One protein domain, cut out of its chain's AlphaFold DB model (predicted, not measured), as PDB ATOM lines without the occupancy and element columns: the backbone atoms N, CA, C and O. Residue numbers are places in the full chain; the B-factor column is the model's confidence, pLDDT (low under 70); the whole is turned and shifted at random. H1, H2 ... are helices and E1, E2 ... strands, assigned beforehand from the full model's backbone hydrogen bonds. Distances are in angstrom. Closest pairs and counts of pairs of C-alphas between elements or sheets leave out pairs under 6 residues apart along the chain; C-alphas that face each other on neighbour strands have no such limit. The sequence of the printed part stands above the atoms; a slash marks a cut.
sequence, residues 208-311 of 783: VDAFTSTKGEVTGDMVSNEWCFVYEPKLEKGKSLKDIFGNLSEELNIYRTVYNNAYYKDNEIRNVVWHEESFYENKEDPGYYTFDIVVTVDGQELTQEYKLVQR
ATOM      1  N   VAL A 208      17.609  15.007 -39.349       90.75
ATOM      2  CA  VAL A 208      18.818  15.842 -39.329       90.75
ATOM      3  C   VAL A 208      19.261  16.068 -40.767       90.75
ATOM      4  O   VAL A 208      19.551  15.118 -41.485       90.75
ATOM      5  N   ASP A 209      19.337  17.329 -41.181       89.38
ATOM      6  CA  ASP A 209      19.629  17.685 -42.570       89.38
ATOM      7  C   ASP A 209      21.038  18.274 -42.748       89.38
ATOM      8  O   ASP A 209      21.697  18.006 -43.750       89.38
ATOM      9  N   ALA A 210      21.547  19.042 -41.776       89.69
ATOM     10  CA  ALA A 210      22.906  19.576 -41.850       89.69
ATOM     11  C   ALA A 210      23.582  19.704 -40.480       89.69
ATOM     12  O   ALA A 210      23.035  20.289 -39.540       89.69
ATOM     13  N   PHE A 211      24.827  19.235 -40.405       94.44
ATOM     14  CA  PHE A 211      25.668  19.264 -39.212       94.44
ATOM     15  C   PHE A 211      27.158  19.324 -39.578       94.44
ATOM     16  O   PHE A 211      27.535  19.118 -40.730       94.44
ATOM     17  N   THR A 212      28.018  19.620 -38.602       93.69
ATOM     18  CA  THR A 212      29.485  19.550 -38.741       93.69
ATOM     19  C   THR A 212      30.138  19.161 -37.420       93.69
ATOM     20  O   THR A 212      29.586  19.441 -36.359       93.69
ATOM     21  N   SER A 213      31.372  18.664 -37.476       95.19
ATOM     22  CA  SER A 213      32.209  18.406 -36.301       95.19
ATOM     23  C   SER A 213      33.500  19.228 -36.329       95.19
ATOM     24  O   SER A 213      34.063  19.506 -37.387       95.19
ATOM     25  N   THR A 214      33.983  19.609 -35.146       94.56
ATOM     26  CA  THR A 214      35.270  20.305 -34.953       94.56
ATOM     27  C   THR A 214      36.446  19.358 -34.693       94.56
ATOM     28  O   THR A 214      37.594  19.805 -34.664       94.56
ATOM     29  N   LYS A 215      36.187  18.057 -34.494       92.88
ATOM     30  CA  LYS A 215      37.191  17.055 -34.075       92.88
ATOM     31  C   LYS A 215      37.590  16.057 -35.155       92.88
ATOM     32  O   LYS A 215      38.372  15.153 -34.888       92.88
ATOM     33  N   GLY A 216      37.077  16.232 -36.364       90.81
ATOM     34  CA  GLY A 216      37.313  15.350 -37.497       90.81
ATOM     35  C   GLY A 216      36.052  15.216 -38.332       90.81
ATOM     36  O   GLY A 216      35.039  15.858 -38.055       90.81
ATOM     37  N   GLU A 217      36.132  14.391 -39.364       95.12
ATOM     38  CA  GLU A 217      34.998  14.122 -40.235       95.12
ATOM     39  C   GLU A 217      33.965  13.249 -39.513       95.12
ATOM     40  O   GLU A 217      34.295  12.209 -38.941       95.12
ATOM     41  N   VAL A 218      32.719  13.721 -39.512       96.50
ATOM     42  CA  VAL A 218      31.558  12.988 -39.012       96.50
ATOM     43  C   VAL A 218      30.514  12.994 -40.117       96.50
ATOM     44  O   VAL A 218      30.214  14.057 -40.662       96.50
ATOM     45  N   THR A 219      29.966  11.827 -40.425       95.25
ATOM     46  CA  THR A 219      28.900  11.621 -41.411       95.25
ATOM     47  C   THR A 219      27.643  11.083 -40.726       95.25
ATOM     48  O   THR A 219      27.652  10.802 -39.527       95.25
ATOM     49  N   GLY A 220      26.529  11.030 -41.455       91.75
ATOM     50  CA  GLY A 220      25.262  10.480 -40.980       91.75
ATOM     51  C   GLY A 220      24.952   9.245 -41.805       91.75
ATOM     52  O   GLY A 220      24.881   9.352 -43.029       91.75
ATOM     53  N   ASP A 221      24.813   8.095 -41.158       89.94
ATOM     54  CA  ASP A 221      24.728   6.803 -41.841       89.94
ATOM     55  C   ASP A 221      23.777   5.848 -41.109       89.94
ATOM     56  O   ASP A 221      23.586   5.944 -39.895       89.94
ATOM     57  N   MET A 222      23.183   4.914 -41.849       88.44
ATOM     58  CA  MET A 222      22.358   3.852 -41.281       88.44
ATOM     59  C   MET A 222      23.265   2.712 -40.827       88.44
ATOM     60  O   MET A 222      23.761   1.935 -41.640       88.44
ATOM     61  N   VAL A 223      23.450   2.573 -39.517       84.25
ATOM     62  CA  VAL A 223      24.269   1.518 -38.917       84.25
ATOM     63  C   VAL A 223      23.355   0.587 -38.130       84.25
ATOM     64  O   VAL A 223      22.640   1.023 -37.234       84.25
ATOM     65  N   SER A 224      23.333  -0.701 -38.483       79.19
ATOM     66  CA  SER A 224      22.464  -1.704 -37.838       79.19
ATOM     67  C   SER A 224      20.970  -1.324 -37.827       79.19
ATOM     68  O   SER A 224      20.260  -1.597 -36.864       79.19
ATOM     69  N   ASN A 225      20.484  -0.715 -38.917       80.94
ATOM     70  CA  ASN A 225      19.125  -0.165 -39.071       80.94
ATOM     71  C   ASN A 225      18.791   1.052 -38.183       80.94
ATOM     72  O   ASN A 225      17.625   1.436 -38.099       80.94
ATOM     73  N   GLU A 226      19.786   1.697 -37.577       86.94
ATOM     74  CA  GLU A 226      19.628   2.943 -36.824       86.94
ATOM     75  C   GLU A 226      20.432   4.072 -37.480       86.94
ATOM     76  O   GLU A 226      21.591   3.887 -37.851       86.94
ATOM     77  N   TRP A 227      19.842   5.262 -37.616       90.88
ATOM     78  CA  TRP A 227      20.573   6.420 -38.130       90.88
ATOM     79  C   TRP A 227      21.517   6.958 -37.050       90.88
ATOM     80  O   TRP A 227      21.074   7.384 -35.980       90.88
ATOM     81  N   CYS A 228      22.818   6.934 -37.329       95.25
ATOM     82  CA  CYS A 228      23.872   7.313 -36.396       95.25
ATOM     83  C   CYS A 228      24.764   8.406 -36.989       95.25
ATOM     84  O   CYS A 228      24.985   8.472 -38.199       95.25
ATOM     85  N   PHE A 229      25.361   9.210 -36.112       97.06
ATOM     86  CA  PHE A 229      26.544   9.984 -36.461       97.06
ATOM     87  C   PHE A 229      27.754   9.048 -36.450       97.06
ATOM     88  O   PHE A 229      27.974   8.330 -35.473       97.06
ATOM     89  N   VAL A 230      28.547   9.057 -37.517       96.19
ATOM     90  CA  VAL A 230      29.695   8.164 -37.681       96.19
ATOM     91  C   VAL A 230      30.969   8.979 -37.811       96.19
ATOM     92  O   VAL A 230      31.118   9.784 -38.725       96.19
ATOM     93  N   TYR A 231      31.901   8.782 -36.884       96.06
ATOM     94  CA  TYR A 231      33.233   9.373 -36.946       96.06
ATOM     95  C   TYR A 231      34.124   8.558 -37.889       96.06
ATOM     96  O   TYR A 231      34.462   7.412 -37.585       96.06
ATOM     97  N   GLU A 232      34.506   9.152 -39.018       93.06
ATOM     98  CA  GLU A 232      35.240   8.467 -40.093       93.06
ATOM     99  C   GLU A 232      36.711   8.154 -39.771       93.06
ATOM    100  O   GLU A 232      37.191   7.076 -40.133       93.06
ATOM    101  N   PRO A 233      37.483   9.041 -39.107       91.19
ATOM    102  CA  PRO A 233      38.910   8.794 -38.933       91.19
ATOM    103  C   PRO A 233      39.221   7.551 -38.086       91.19
ATOM    104  O   PRO A 233      38.712   7.368 -36.979       91.19
ATOM    105  N   LYS A 234      40.160   6.726 -38.565       83.31
ATOM    106  CA  LYS A 234      40.631   5.534 -37.846       83.31
ATOM    107  C   LYS A 234      41.312   5.931 -36.532       83.31
ATOM    108  O   LYS A 234      42.354   6.585 -36.535       83.31
ATOM    109  N   LEU A 235      40.750   5.491 -35.406       85.00
ATOM    110  CA  LEU A 235      41.360   5.708 -34.093       85.00
ATOM    111  C   LEU A 235      42.624   4.861 -33.917       85.00
ATOM    112  O   LEU A 235      42.668   3.694 -34.321       85.00
ATOM    113  N   GLU A 236      43.635   5.425 -33.255       82.38
ATOM    114  CA  GLU A 236      44.817   4.676 -32.822       82.38
ATOM    115  C   GLU A 236      44.429   3.542 -31.856       82.38
ATOM    116  O   GLU A 236      43.412   3.590 -31.160       82.38
ATOM    117  N   LYS A 237      45.245   2.485 -31.796       79.44
ATOM    118  CA  LYS A 237      44.982   1.343 -30.910       79.44
ATOM    119  C   LYS A 237      44.898   1.803 -29.449       79.44
ATOM    120  O   LYS A 237      45.851   2.369 -28.921       79.44
ATOM    121  N   GLY A 238      43.770   1.518 -28.798       80.25
ATOM    122  CA  GLY A 238      43.510   1.891 -27.403       80.25
ATOM    123  C   GLY A 238      42.974   3.313 -27.199       80.25
ATOM    124  O   GLY A 238      42.800   3.708 -26.050       80.25
ATOM    125  N   LYS A 239      42.715   4.074 -28.271       89.31
ATOM    126  CA  LYS A 239      41.975   5.342 -28.223       89.31
ATOM    127  C   LYS A 239      40.490   5.115 -28.466       89.31
ATOM    128  O   LYS A 239      40.127   4.216 -29.216       89.31
ATOM    129  N   SER A 240      39.667   5.960 -27.857       92.62
ATOM    130  CA  SER A 240      38.207   5.962 -27.951       92.62
ATOM    131  C   SER A 240      37.674   7.310 -28.430       92.62
ATOM    132  O   SER A 240      38.384   8.316 -28.396       92.62
ATOM    133  N   LEU A 241      36.400   7.363 -28.828       95.19
ATOM    134  CA  LEU A 241      35.743   8.637 -29.136       95.19
ATOM    135  C   LEU A 241      35.740   9.595 -27.940       95.19
ATOM    136  O   LEU A 241      35.796  10.803 -28.140       95.19
ATOM    137  N   LYS A 242      35.756   9.082 -26.706       94.81
ATOM    138  CA  LYS A 242      35.872   9.881 -25.479       94.81
ATOM    139  C   LYS A 242      37.198  10.639 -25.369       94.81
ATOM    140  O   LYS A 242      37.250  11.702 -24.761       94.81
ATOM    141  N   ASP A 243      38.267  10.115 -25.972       93.94
ATOM    142  CA  ASP A 243      39.562  10.804 -26.049       93.94
ATOM    143  C   ASP A 243      39.568  11.930 -27.098       93.94
ATOM    144  O   ASP A 243      40.415  12.824 -27.037       93.94
ATOM    145  N   ILE A 244      38.657  11.866 -28.073       94.88
ATOM    146  CA  ILE A 244      38.542  12.817 -29.186       94.88
ATOM    147  C   ILE A 244      37.555  13.936 -28.844       94.88
ATOM    148  O   ILE A 244      37.873  15.122 -28.989       94.88
ATOM    149  N   PHE A 245      36.376  13.545 -28.364       95.38
ATOM    150  CA  PHE A 245      35.278  14.422 -27.993       95.38
ATOM    151  C   PHE A 245      35.240  14.581 -26.476       95.38
ATOM    152  O   PHE A 245      34.762  13.696 -25.763       95.38
ATOM    153  N   GLY A 246      35.766  15.704 -25.984       89.69
ATOM    154  CA  GLY A 246      35.757  16.040 -24.559       89.69
ATOM    155  C   GLY A 246      34.459  16.720 -24.122       89.69
ATOM    156  O   GLY A 246      34.059  16.591 -22.965       89.69
ATOM    157  N   ASN A 247      33.795  17.423 -25.044       94.19
ATOM    158  CA  ASN A 247      32.474  18.007 -24.849       94.19
ATOM    159  C   ASN A 247      31.681  17.939 -26.159       94.19
ATOM    160  O   ASN A 247      31.669  18.883 -26.948       94.19
ATOM    161  N   LEU A 248      30.985  16.818 -26.364       94.81
ATOM    162  CA  LEU A 248      30.273  16.543 -27.611       94.81
ATOM    163  C   LEU A 248      29.292  17.659 -28.008       94.81
ATOM    164  O   LEU A 248      29.197  17.980 -29.187       94.81
ATOM    165  N   SER A 249      28.618  18.285 -27.036       93.25
ATOM    166  CA  SER A 249      27.617  19.334 -27.288       93.25
ATOM    167  C   SER A 249      28.183  20.622 -27.902       93.25
ATOM    168  O   SER A 249      27.466  21.343 -28.589       93.25
ATOM    169  N   GLU A 250      29.468  20.909 -27.683       92.88
ATOM    170  CA  GLU A 250      30.164  22.059 -28.281       92.88
ATOM    171  C   GLU A 250      30.936  21.668 -29.548       92.88
ATOM    172  O   GLU A 250      31.286  22.517 -30.369       92.88
ATOM    173  N   GLU A 251      31.239  20.378 -29.694       96.19
ATOM    174  CA  GLU A 251      32.172  19.862 -30.691       96.19
ATOM    175  C   GLU A 251      31.468  19.277 -31.925       96.19
ATOM    176  O   GLU A 251      32.072  19.276 -33.004       96.19
ATOM    177  N   LEU A 252      30.211  18.842 -31.781       96.19
ATOM    178  CA  LEU A 252      29.286  18.456 -32.847       96.19
ATOM    179  C   LEU A 252      28.159  19.493 -32.919       96.19
ATOM    180  O   LEU A 252      27.465  19.731 -31.938       96.19
ATOM    181  N   ASN A 253      27.966  20.111 -34.084       92.88
ATOM    182  CA  ASN A 253      26.990  21.185 -34.256       92.88
ATOM    183  C   ASN A 253      25.937  20.822 -35.306       92.88
ATOM    184  O   ASN A 253      26.291  20.483 -36.437       92.88
ATOM    185  N   ILE A 254      24.660  20.931 -34.936       94.81
ATOM    186  CA  ILE A 254      23.498  20.618 -35.775       94.81
ATOM    187  C   ILE A 254      22.861  21.929 -36.256       94.81
ATOM    188  O   ILE A 254      22.091  22.572 -35.546       94.81
ATOM    189  N   TYR A 255      23.167  22.356 -37.480       90.06
ATOM    190  CA  TYR A 255      22.726  23.664 -37.989       90.06
ATOM    191  C   TYR A 255      21.332  23.638 -38.600       90.06
ATOM    192  O   TYR A 255      20.720  24.697 -38.771       90.06
ATOM    193  N   ARG A 256      20.860  22.459 -39.021       92.75
ATOM    194  CA  ARG A 256      19.571  22.336 -39.693       92.75
ATOM    195  C   ARG A 256      18.936  20.969 -39.471       92.75
ATOM    196  O   ARG A 256      19.553  19.939 -39.734       92.75
ATOM    197  N   THR A 257      17.684  20.994 -39.044       92.81
ATOM    198  CA  THR A 257      16.782  19.840 -38.987       92.81
ATOM    199  C   THR A 257      15.552  20.117 -39.845       92.81
ATOM    200  O   THR A 257      15.259  21.273 -40.182       92.81
ATOM    201  N   VAL A 258      14.840  19.060 -40.225       90.19
ATOM    202  CA  VAL A 258      13.575  19.133 -40.952       90.19
ATOM    203  C   VAL A 258      12.486  18.475 -40.122       90.19
ATOM    204  O   VAL A 258      12.592  17.315 -39.739       90.19
ATOM    205  N   TYR A 259      11.404  19.207 -39.881       88.75
ATOM    206  CA  TYR A 259      10.216  18.682 -39.216       88.75
ATOM    207  C   TYR A 259       8.963  19.133 -39.962       88.75
ATOM    208  O   TYR A 259       8.774  20.324 -40.216       88.75
ATOM    209  N   ASN A 260       8.106  18.179 -40.340       85.31
ATOM    210  CA  ASN A 260       6.855  18.434 -41.066       85.31
ATOM    211  C   ASN A 260       7.011  19.377 -42.270       85.31
ATOM    212  O   ASN A 260       6.194  20.277 -42.485       85.31
ATOM    213  N   ASN A 261       8.056  19.115 -43.060       85.19
ATOM    214  CA  ASN A 261       8.411  19.837 -44.278       85.19
ATOM    215  C   ASN A 261       8.927  21.278 -44.082       85.19
ATOM    216  O   ASN A 261       8.954  22.062 -45.030       85.19
ATOM    217  N   ALA A 262       9.348  21.637 -42.865       86.56
ATOM    218  CA  ALA A 262       9.937  22.935 -42.542       86.56
ATOM    219  C   ALA A 262      11.343  22.785 -41.942       86.56
ATOM    220  O   ALA A 262      11.616  21.830 -41.218       86.56
ATOM    221  N   TYR A 263      12.221  23.747 -42.239       89.50
ATOM    222  CA  TYR A 263      13.591  23.786 -41.724       89.50
ATOM    223  C   TYR A 263      13.673  24.513 -40.380       89.50
ATOM    224  O   TYR A 263      13.199  25.646 -40.267       89.50
ATOM    225  N   TYR A 264      14.386  23.923 -39.422       90.56
ATOM    226  CA  TYR A 264      14.650  24.504 -38.106       90.56
ATOM    227  C   TYR A 264      16.155  24.622 -37.864       90.56
ATOM    228  O   TYR A 264      16.934  23.735 -38.217       90.56
ATOM    229  N   LYS A 265      16.571  25.764 -37.314       89.25
ATOM    230  CA  LYS A 265      17.988  26.102 -37.078       89.25
ATOM    231  C   LYS A 265      18.358  26.149 -35.598       89.25
ATOM    232  O   LYS A 265      19.538  26.070 -35.274       89.25
ATOM    233  N   ASP A 266      17.360  26.276 -34.731       84.38
ATOM    234  CA  ASP A 266      17.532  26.320 -33.285       84.38
ATOM    235  C   ASP A 266      17.520  24.882 -32.753       84.38
ATOM    236  O   ASP A 266      16.488  24.371 -32.310       84.38
ATOM    237  N   ASN A 267      18.671  24.219 -32.884       91.56
ATOM    238  CA  ASN A 267      18.887  22.847 -32.438       91.56
ATOM    239  C   ASN A 267      19.932  22.828 -31.316       91.56
ATOM    240  O   ASN A 267      20.927  23.549 -31.379       91.56
ATOM    241  N   GLU A 268      19.728  21.983 -30.311       93.50
ATOM    242  CA  GLU A 268      20.643  21.839 -29.177       93.50
ATOM    243  C   GLU A 268      20.938  20.363 -28.911       93.50
ATOM    244  O   GLU A 268      20.045  19.525 -29.012       93.50
ATOM    245  N   ILE A 269      22.181  20.048 -28.544       96.62
ATOM    246  CA  ILE A 269      22.551  18.720 -28.047       96.62
ATOM    247  C   ILE A 269      22.465  18.722 -26.520       96.62
ATOM    248  O   ILE A 269      23.142  19.509 -25.856       96.62
ATOM    249  N   ARG A 270      21.670  17.810 -25.957       96.06
ATOM    250  CA  ARG A 270      21.508  17.614 -24.508       96.06
ATOM    251  C   ARG A 270      21.732  16.152 -24.125       96.06
ATOM    252  O   ARG A 270      21.890  15.288 -24.980       96.06
ATOM    253  N   ASN A 271      21.770  15.884 -22.818       96.38
ATOM    254  CA  ASN A 271      21.799  14.529 -22.249       96.38
ATOM    255  C   ASN A 271      22.894  13.614 -22.836       96.38
ATOM    256  O   ASN A 271      22.664  12.438 -23.086       96.38
ATOM    257  N   VAL A 272      24.099  14.155 -23.045       97.62
ATOM    258  CA  VAL A 272      25.238  13.386 -23.564       97.62
ATOM    259  C   VAL A 272      25.691  12.348 -22.536       97.62
ATOM    260  O   VAL A 272      26.081  12.696 -21.419       97.62
ATOM    261  N   VAL A 273      25.699  11.077 -22.933       97.44
ATOM    262  CA  VAL A 273      26.138   9.936 -22.122       97.44
ATOM    263  C   VAL A 273      27.164   9.119 -22.901       97.44
ATOM    264  O   VAL A 273      26.986   8.836 -24.080       97.44
ATOM    265  N   TRP A 274      28.254   8.743 -22.231       97.06
ATOM    266  CA  TRP A 274      29.259   7.818 -22.759       97.06
ATOM    267  C   TRP A 274      28.970   6.393 -22.295       97.06
ATOM    268  O   TRP A 274      28.789   6.169 -21.094       97.06
ATOM    269  N   HIS A 275      29.037   5.444 -23.224       96.50
ATOM    270  CA  HIS A 275      28.918   4.015 -22.960       96.50
ATOM    271  C   HIS A 275      30.263   3.336 -23.207       96.50
ATOM    272  O   HIS A 275      30.828   3.450 -24.290       96.50
ATOM    273  N   GLU A 276      30.782   2.639 -22.192       94.31
ATOM    274  CA  GLU A 276      32.056   1.895 -22.279       94.31
ATOM    275  C   GLU A 276      31.903   0.551 -23.024       94.31
ATOM    276  O   GLU A 276      32.888  -0.131 -23.300       94.31
ATOM    277  N   GLU A 277      30.668   0.123 -23.294       93.88
ATOM    278  CA  GLU A 277      30.370  -1.087 -24.057       93.88
ATOM    279  C   GLU A 277      30.422  -0.821 -25.562       93.88
ATOM    280  O   GLU A 277      30.013   0.240 -26.032       93.88
ATOM    281  N   SER A 278      30.925  -1.799 -26.314       90.81
ATOM    282  CA  SER A 278      31.013  -1.725 -27.769       90.81
ATOM    283  C   SER A 278      29.631  -1.630 -28.413       90.81
ATOM    284  O   SER A 278      28.716  -2.365 -28.041       90.81
ATOM    285  N   PHE A 279      29.510  -0.763 -29.412       90.50
ATOM    286  CA  PHE A 279      28.339  -0.663 -30.270       90.50
ATOM    287  C   PHE A 279      28.258  -1.838 -31.254       90.50
ATOM    288  O   PHE A 279      27.180  -2.392 -31.466       90.50
ATOM    289  N   TYR A 280      29.387  -2.242 -31.849       87.25
ATOM    290  CA  TYR A 280      29.430  -3.342 -32.810       87.25
ATOM    291  C   TYR A 280      29.546  -4.699 -32.110       87.25
ATOM    292  O   TYR A 280      30.283  -4.868 -31.134       87.25
ATOM    293  N   GLU A 281      28.884  -5.719 -32.664       81.88
ATOM    294  CA  GLU A 281      28.896  -7.081 -32.110       81.88
ATOM    295  C   GLU A 281      30.298  -7.706 -32.067       81.88
ATOM    296  O   GLU A 281      30.601  -8.496 -31.168       81.88
ATOM    297  N   ASN A 282      31.178  -7.314 -32.995       77.38
ATOM    298  CA  ASN A 282      32.564  -7.779 -33.065       77.38
ATOM    299  C   ASN A 282      33.475  -7.177 -31.971       77.38
ATOM    300  O   ASN A 282      34.628  -7.592 -31.838       77.38
ATOM    301  N   LYS A 283      32.958  -6.237 -31.161       84.31
ATOM    302  CA  LYS A 283      33.625  -5.606 -30.006       84.31
ATOM    303  C   LYS A 283      34.944  -4.911 -30.330       84.31
ATOM    304  O   LYS A 283      35.839  -4.825 -29.487       84.31
ATOM    305  N   GLU A 284      35.088  -4.435 -31.561       80.44
ATOM    306  CA  GLU A 284      36.285  -3.707 -31.978       80.44
ATOM    307  C   GLU A 284      36.261  -2.231 -31.597       80.44
ATOM    308  O   GLU A 284      37.319  -1.595 -31.527       80.44
ATOM    309  N   ASP A 285      35.073  -1.677 -31.357       86.38
ATOM    310  CA  ASP A 285      34.939  -0.322 -30.869       86.38
ATOM    311  C   ASP A 285      35.008  -0.243 -29.337       86.38
ATOM    312  O   ASP A 285      34.471  -1.099 -28.634       86.38
ATOM    313  N   PRO A 286      35.696   0.774 -28.800       89.69
ATOM    314  CA  PRO A 286      35.906   0.932 -27.364       89.69
ATOM    315  C   PRO A 286      34.739   1.630 -26.644       89.69
ATOM    316  O   PRO A 286      34.915   2.017 -25.492       89.69
ATOM    317  N   GLY A 287      33.607   1.862 -27.317       93.06
ATOM    318  CA  GLY A 287      32.460   2.588 -26.775       93.06
ATOM    319  C   GLY A 287      31.899   3.654 -27.716       93.06
ATOM    320  O   GLY A 287      32.520   4.024 -28.720       93.06
ATOM    321  N   TYR A 288      30.732   4.187 -27.356       95.81
ATOM    322  CA  TYR A 288      29.976   5.164 -28.145       95.81
ATOM    323  C   TYR A 288      29.257   6.192 -27.256       95.81
ATOM    324  O   TYR A 288      29.114   6.010 -26.046       95.81
ATOM    325  N   TYR A 289      28.803   7.291 -27.858       97.75
ATOM    326  CA  TYR A 289      27.965   8.285 -27.180       97.75
ATOM    327  C   TYR A 289      26.487   8.091 -27.528       97.75
ATOM    328  O   TYR A 289      26.171   7.863 -28.693       97.75
ATOM    329  N   THR A 290      25.594   8.278 -26.554       97.69
ATOM    330  CA  THR A 290      24.184   8.632 -26.794       97.69
ATOM    331  C   THR A 290      23.954  10.086 -26.405       97.69
ATOM    332  O   THR A 290      24.609  10.606 -25.498       97.69
ATOM    333  N   PHE A 291      23.056  10.769 -27.101       97.56
ATOM    334  CA  PHE A 291      22.674  12.141 -26.791       97.56
ATOM    335  C   PHE A 291      21.337  12.487 -27.429       97.56
ATOM    336  O   PHE A 291      20.930  11.883 -28.415       97.56
ATOM    337  N   ASP A 292      20.696  13.515 -26.899       97.00
ATOM    338  CA  ASP A 292      19.453  14.036 -27.436       97.00
ATOM    339  C   ASP A 292      19.723  15.232 -28.341       97.00
ATOM    340  O   ASP A 292      20.451  16.151 -27.958       97.00
ATOM    341  N   ILE A 293      19.083  15.264 -29.507       96.44
ATOM    342  CA  ILE A 293      18.901  16.500 -30.268       96.44
ATOM    343  C   ILE A 293      17.540  17.077 -29.889       96.44
ATOM    344  O   ILE A 293      16.510  16.406 -29.979       96.44
ATOM    345  N   VAL A 294      17.546  18.335 -29.462       94.81
ATOM    346  CA  VAL A 294      16.353  19.109 -29.125       94.81
ATOM    347  C   VAL A 294      16.106  20.141 -30.213       94.81
ATOM    348  O   VAL A 294      16.979  20.957 -30.500       94.81
ATOM    349  N   VAL A 295      14.909  20.121 -30.794       93.44
ATOM    350  CA  VAL A 295      14.454  21.079 -31.806       93.44
ATOM    351  C   VAL A 295      13.304  21.889 -31.230       93.44
ATOM    352  O   VAL A 295      12.327  21.321 -30.742       93.44
ATOM    353  N   THR A 296      13.390  23.219 -31.293       89.88
ATOM    354  CA  THR A 296      12.283  24.088 -30.864       89.88
ATOM    355  C   THR A 296      11.348  24.381 -32.037       89.88
ATOM    356  O   THR A 296      11.718  25.086 -32.975       89.88
ATOM    357  N   VAL A 297      10.115  23.877 -31.967       87.00
ATOM    358  CA  VAL A 297       9.054  24.082 -32.960       87.00
ATOM    359  C   VAL A 297       7.914  24.858 -32.312       87.00
ATOM    360  O   VAL A 297       7.320  24.395 -31.345       87.00
ATOM    361  N   ASP A 298       7.618  26.062 -32.810       84.75
ATOM    362  CA  ASP A 298       6.542  26.926 -32.291       84.75
ATOM    363  C   ASP A 298       6.578  27.140 -30.756       84.75
ATOM    364  O   ASP A 298       5.551  27.311 -30.097       84.75
ATOM    365  N   GLY A 299       7.781  27.143 -30.169       83.62
ATOM    366  CA  GLY A 299       7.999  27.296 -28.725       83.62
ATOM    367  C   GLY A 299       7.844  26.011 -27.902       83.62
ATOM    368  O   GLY A 299       7.928  26.077 -26.677       83.62
ATOM    369  N   GLN A 300       7.634  24.860 -28.545       87.19
ATOM    370  CA  GLN A 300       7.670  23.533 -27.930       87.19
ATOM    371  C   GLN A 300       8.968  22.811 -28.297       87.19
ATOM    372  O   GLN A 300       9.439  22.902 -29.427       87.19
ATOM    373  N   GLU A 301       9.544  22.086 -27.342       91.12
ATOM    374  CA  GLU A 301      10.742  21.279 -27.571       91.12
ATOM    375  C   GLU A 301      10.346  19.868 -28.027       91.12
ATOM    376  O   GLU A 301       9.604  19.166 -27.339       91.12
ATOM    377  N   LEU A 302      10.858  19.455 -29.185       91.12
ATOM    378  CA  LEU A 302      10.867  18.071 -29.647       91.12
ATOM    379  C   LEU A 302      12.240  17.478 -29.358       91.12
ATOM    380  O   LEU A 302      13.254  18.127 -29.601       91.12
ATOM    381  N   THR A 303      12.283  16.252 -28.851       92.88
ATOM    382  CA  THR A 303      13.531  15.594 -28.449       92.88
ATOM    383  C   THR A 303      13.626  14.224 -29.096       92.88
ATOM    384  O   THR A 303      12.664  13.458 -29.043       92.88
ATOM    385  N   GLN A 304      14.776  13.923 -29.694       94.06
ATOM    386  CA  GLN A 304      15.068  12.622 -30.286       94.06
ATOM    387  C   GLN A 304      16.489  12.190 -29.922       94.06
ATOM    388  O   GLN A 304      17.424  12.985 -30.024       94.06
ATOM    389  N   GLU A 305      16.629  10.937 -29.490       95.50
ATOM    390  CA  GLU A 305      17.911  10.340 -29.115       95.50
ATOM    391  C   GLU A 305      18.681   9.896 -30.368       95.50
ATOM    392  O   GLU A 305      18.110   9.328 -31.302       95.50
ATOM    393  N   TYR A 306      19.988  10.143 -30.368       96.12
ATOM    394  CA  TYR A 306      20.936   9.767 -31.408       96.12
ATOM    395  C   TYR A 306      22.207   9.175 -30.802       96.12
ATOM    396  O   TYR A 306      22.509   9.344 -29.617       96.12
ATOM    397  N   LYS A 307      22.980   8.497 -31.651       97.06
ATOM    398  CA  LYS A 307      24.264   7.892 -31.296       97.06
ATOM    399  C   LYS A 307      25.395   8.499 -32.118       97.06
ATOM    400  O   LYS A 307      25.214   8.766 -33.304       97.06
ATOM    401  N   LEU A 308      26.560   8.683 -31.495       97.00
ATOM    402  CA  LEU A 308      27.826   8.911 -32.196       97.00
ATOM    403  C   LEU A 308      28.718   7.687 -31.999       97.00
ATOM    404  O   LEU A 308      29.146   7.397 -30.879       97.00
ATOM    405  N   VAL A 309      29.007   7.009 -33.105       95.12
ATOM    406  CA  VAL A 309      29.823   5.794 -33.176       95.12
ATOM    407  C   VAL A 309      31.067   6.049 -34.023       95.12
ATOM    408  O   VAL A 309      31.112   6.983 -34.824       95.12
ATOM    409  N   GLN A 310      32.117   5.252 -33.835       92.50
ATOM    410  CA  GLN A 310      33.259   5.278 -34.752       92.50
ATOM    411  C   GLN A 310      32.932   4.437 -35.984       92.50
ATOM    412  O   GLN A 310      32.206   3.455 -35.859       92.50
ATOM    413  N   ARG A 311      33.491   4.765 -37.149       89.88
ATOM    414  CA  ARG A 311      33.390   3.899 -38.329       89.88
ATOM    415  C   ARG A 311      33.920   2.505 -37.983       89.88
ATOM    416  O   ARG A 311      35.003   2.369 -37.402       89.88
TER     417      ARG A 311
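AT A GLANCE: This is residues 208 to 311 of the 783 residues of the protein "TonB-dependent receptor plug" of Roseburia sp. CAG:309 (UniProt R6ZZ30). A long, strongly twisted sheet, with the three long strands E6, E7 and E8 side by side and the hairpin E2 and E3 joined along the end of E8, stands partly face to face with a small sheet, E1 E4 E5. The short helices H1 and H2 only graze the large sheet; the turn between E7 and E8 and the link before H1 reach to the two far ends of the long axis. The printed part has 104 residues, in chain order E1 E2 E3 H1 H2 E4 E5 E6 E7 E8, and its class is mostly strand. The large sheet runs E2 E3 E8 E7 E6, mixed; the small one E1 E4 E5, antiparallel. The whole is compact, with a radius of gyration of the C-alphas of 14.0 A, yet elongated, spanning 46 by 26 by 21 A.

HOW THE PARTS SIT: E1, residues 208 to 213, is antiparallel to E4, residues 252 to 259, with N 212 and O 253 2.9 A apart. E2, residues 218 to 223, and E3, residues 226 to 231, form a hairpin, with N 221 and O 228 3.0 A apart. H1, residues 241 to 244, and H2, residues 248 to 251, are too short for an O i to N i+4 pair; in each the one O i to N i+3 pair is within range. E4 bends by 58 degrees at residue 255 and forms a hairpin with E5, residues 262 to 264, where N 257 and O 264 are 3.0 A apart. E5 runs on into E6, residues 267 to 275, at 67 degrees. The closest C-alphas of H2 and E6, Ser 249 and Ile 269, are 5.2 A apart; those of E4 and E6, Ile 254 and Asn 267, 6.1 A. E6, E7, residues 288 to 297, and E8, residues 300 to 310, form a meander, each strand the antiparallel neighbour of the one before: N 273 and O 290 are 2.8 A apart, and N 295 and O 302 2.9 A. E3 and E8 are parallel, with N 231 and O 309 2.8 A apart.

IN THESE COORDINATES: E1 begins at C-alpha 208, (18.818, 15.842, -39.329). E4 measures 20.1 A, E6 23.3 A, E7 28.6 A and E8 32.2 A from first to last C-alpha. E8 ends at C-alpha 310, (33.259, 5.278, -34.752).

THE WHOLE: The two C-alphas farthest apart, those of Lys 237 and Asp 298, are 46.2 A apart. The printed part has no cut. The link from E6 to E7, residues 276 to 287, is long. The mean pLDDT of the printed part is 91.4, and no printed residue is under 70.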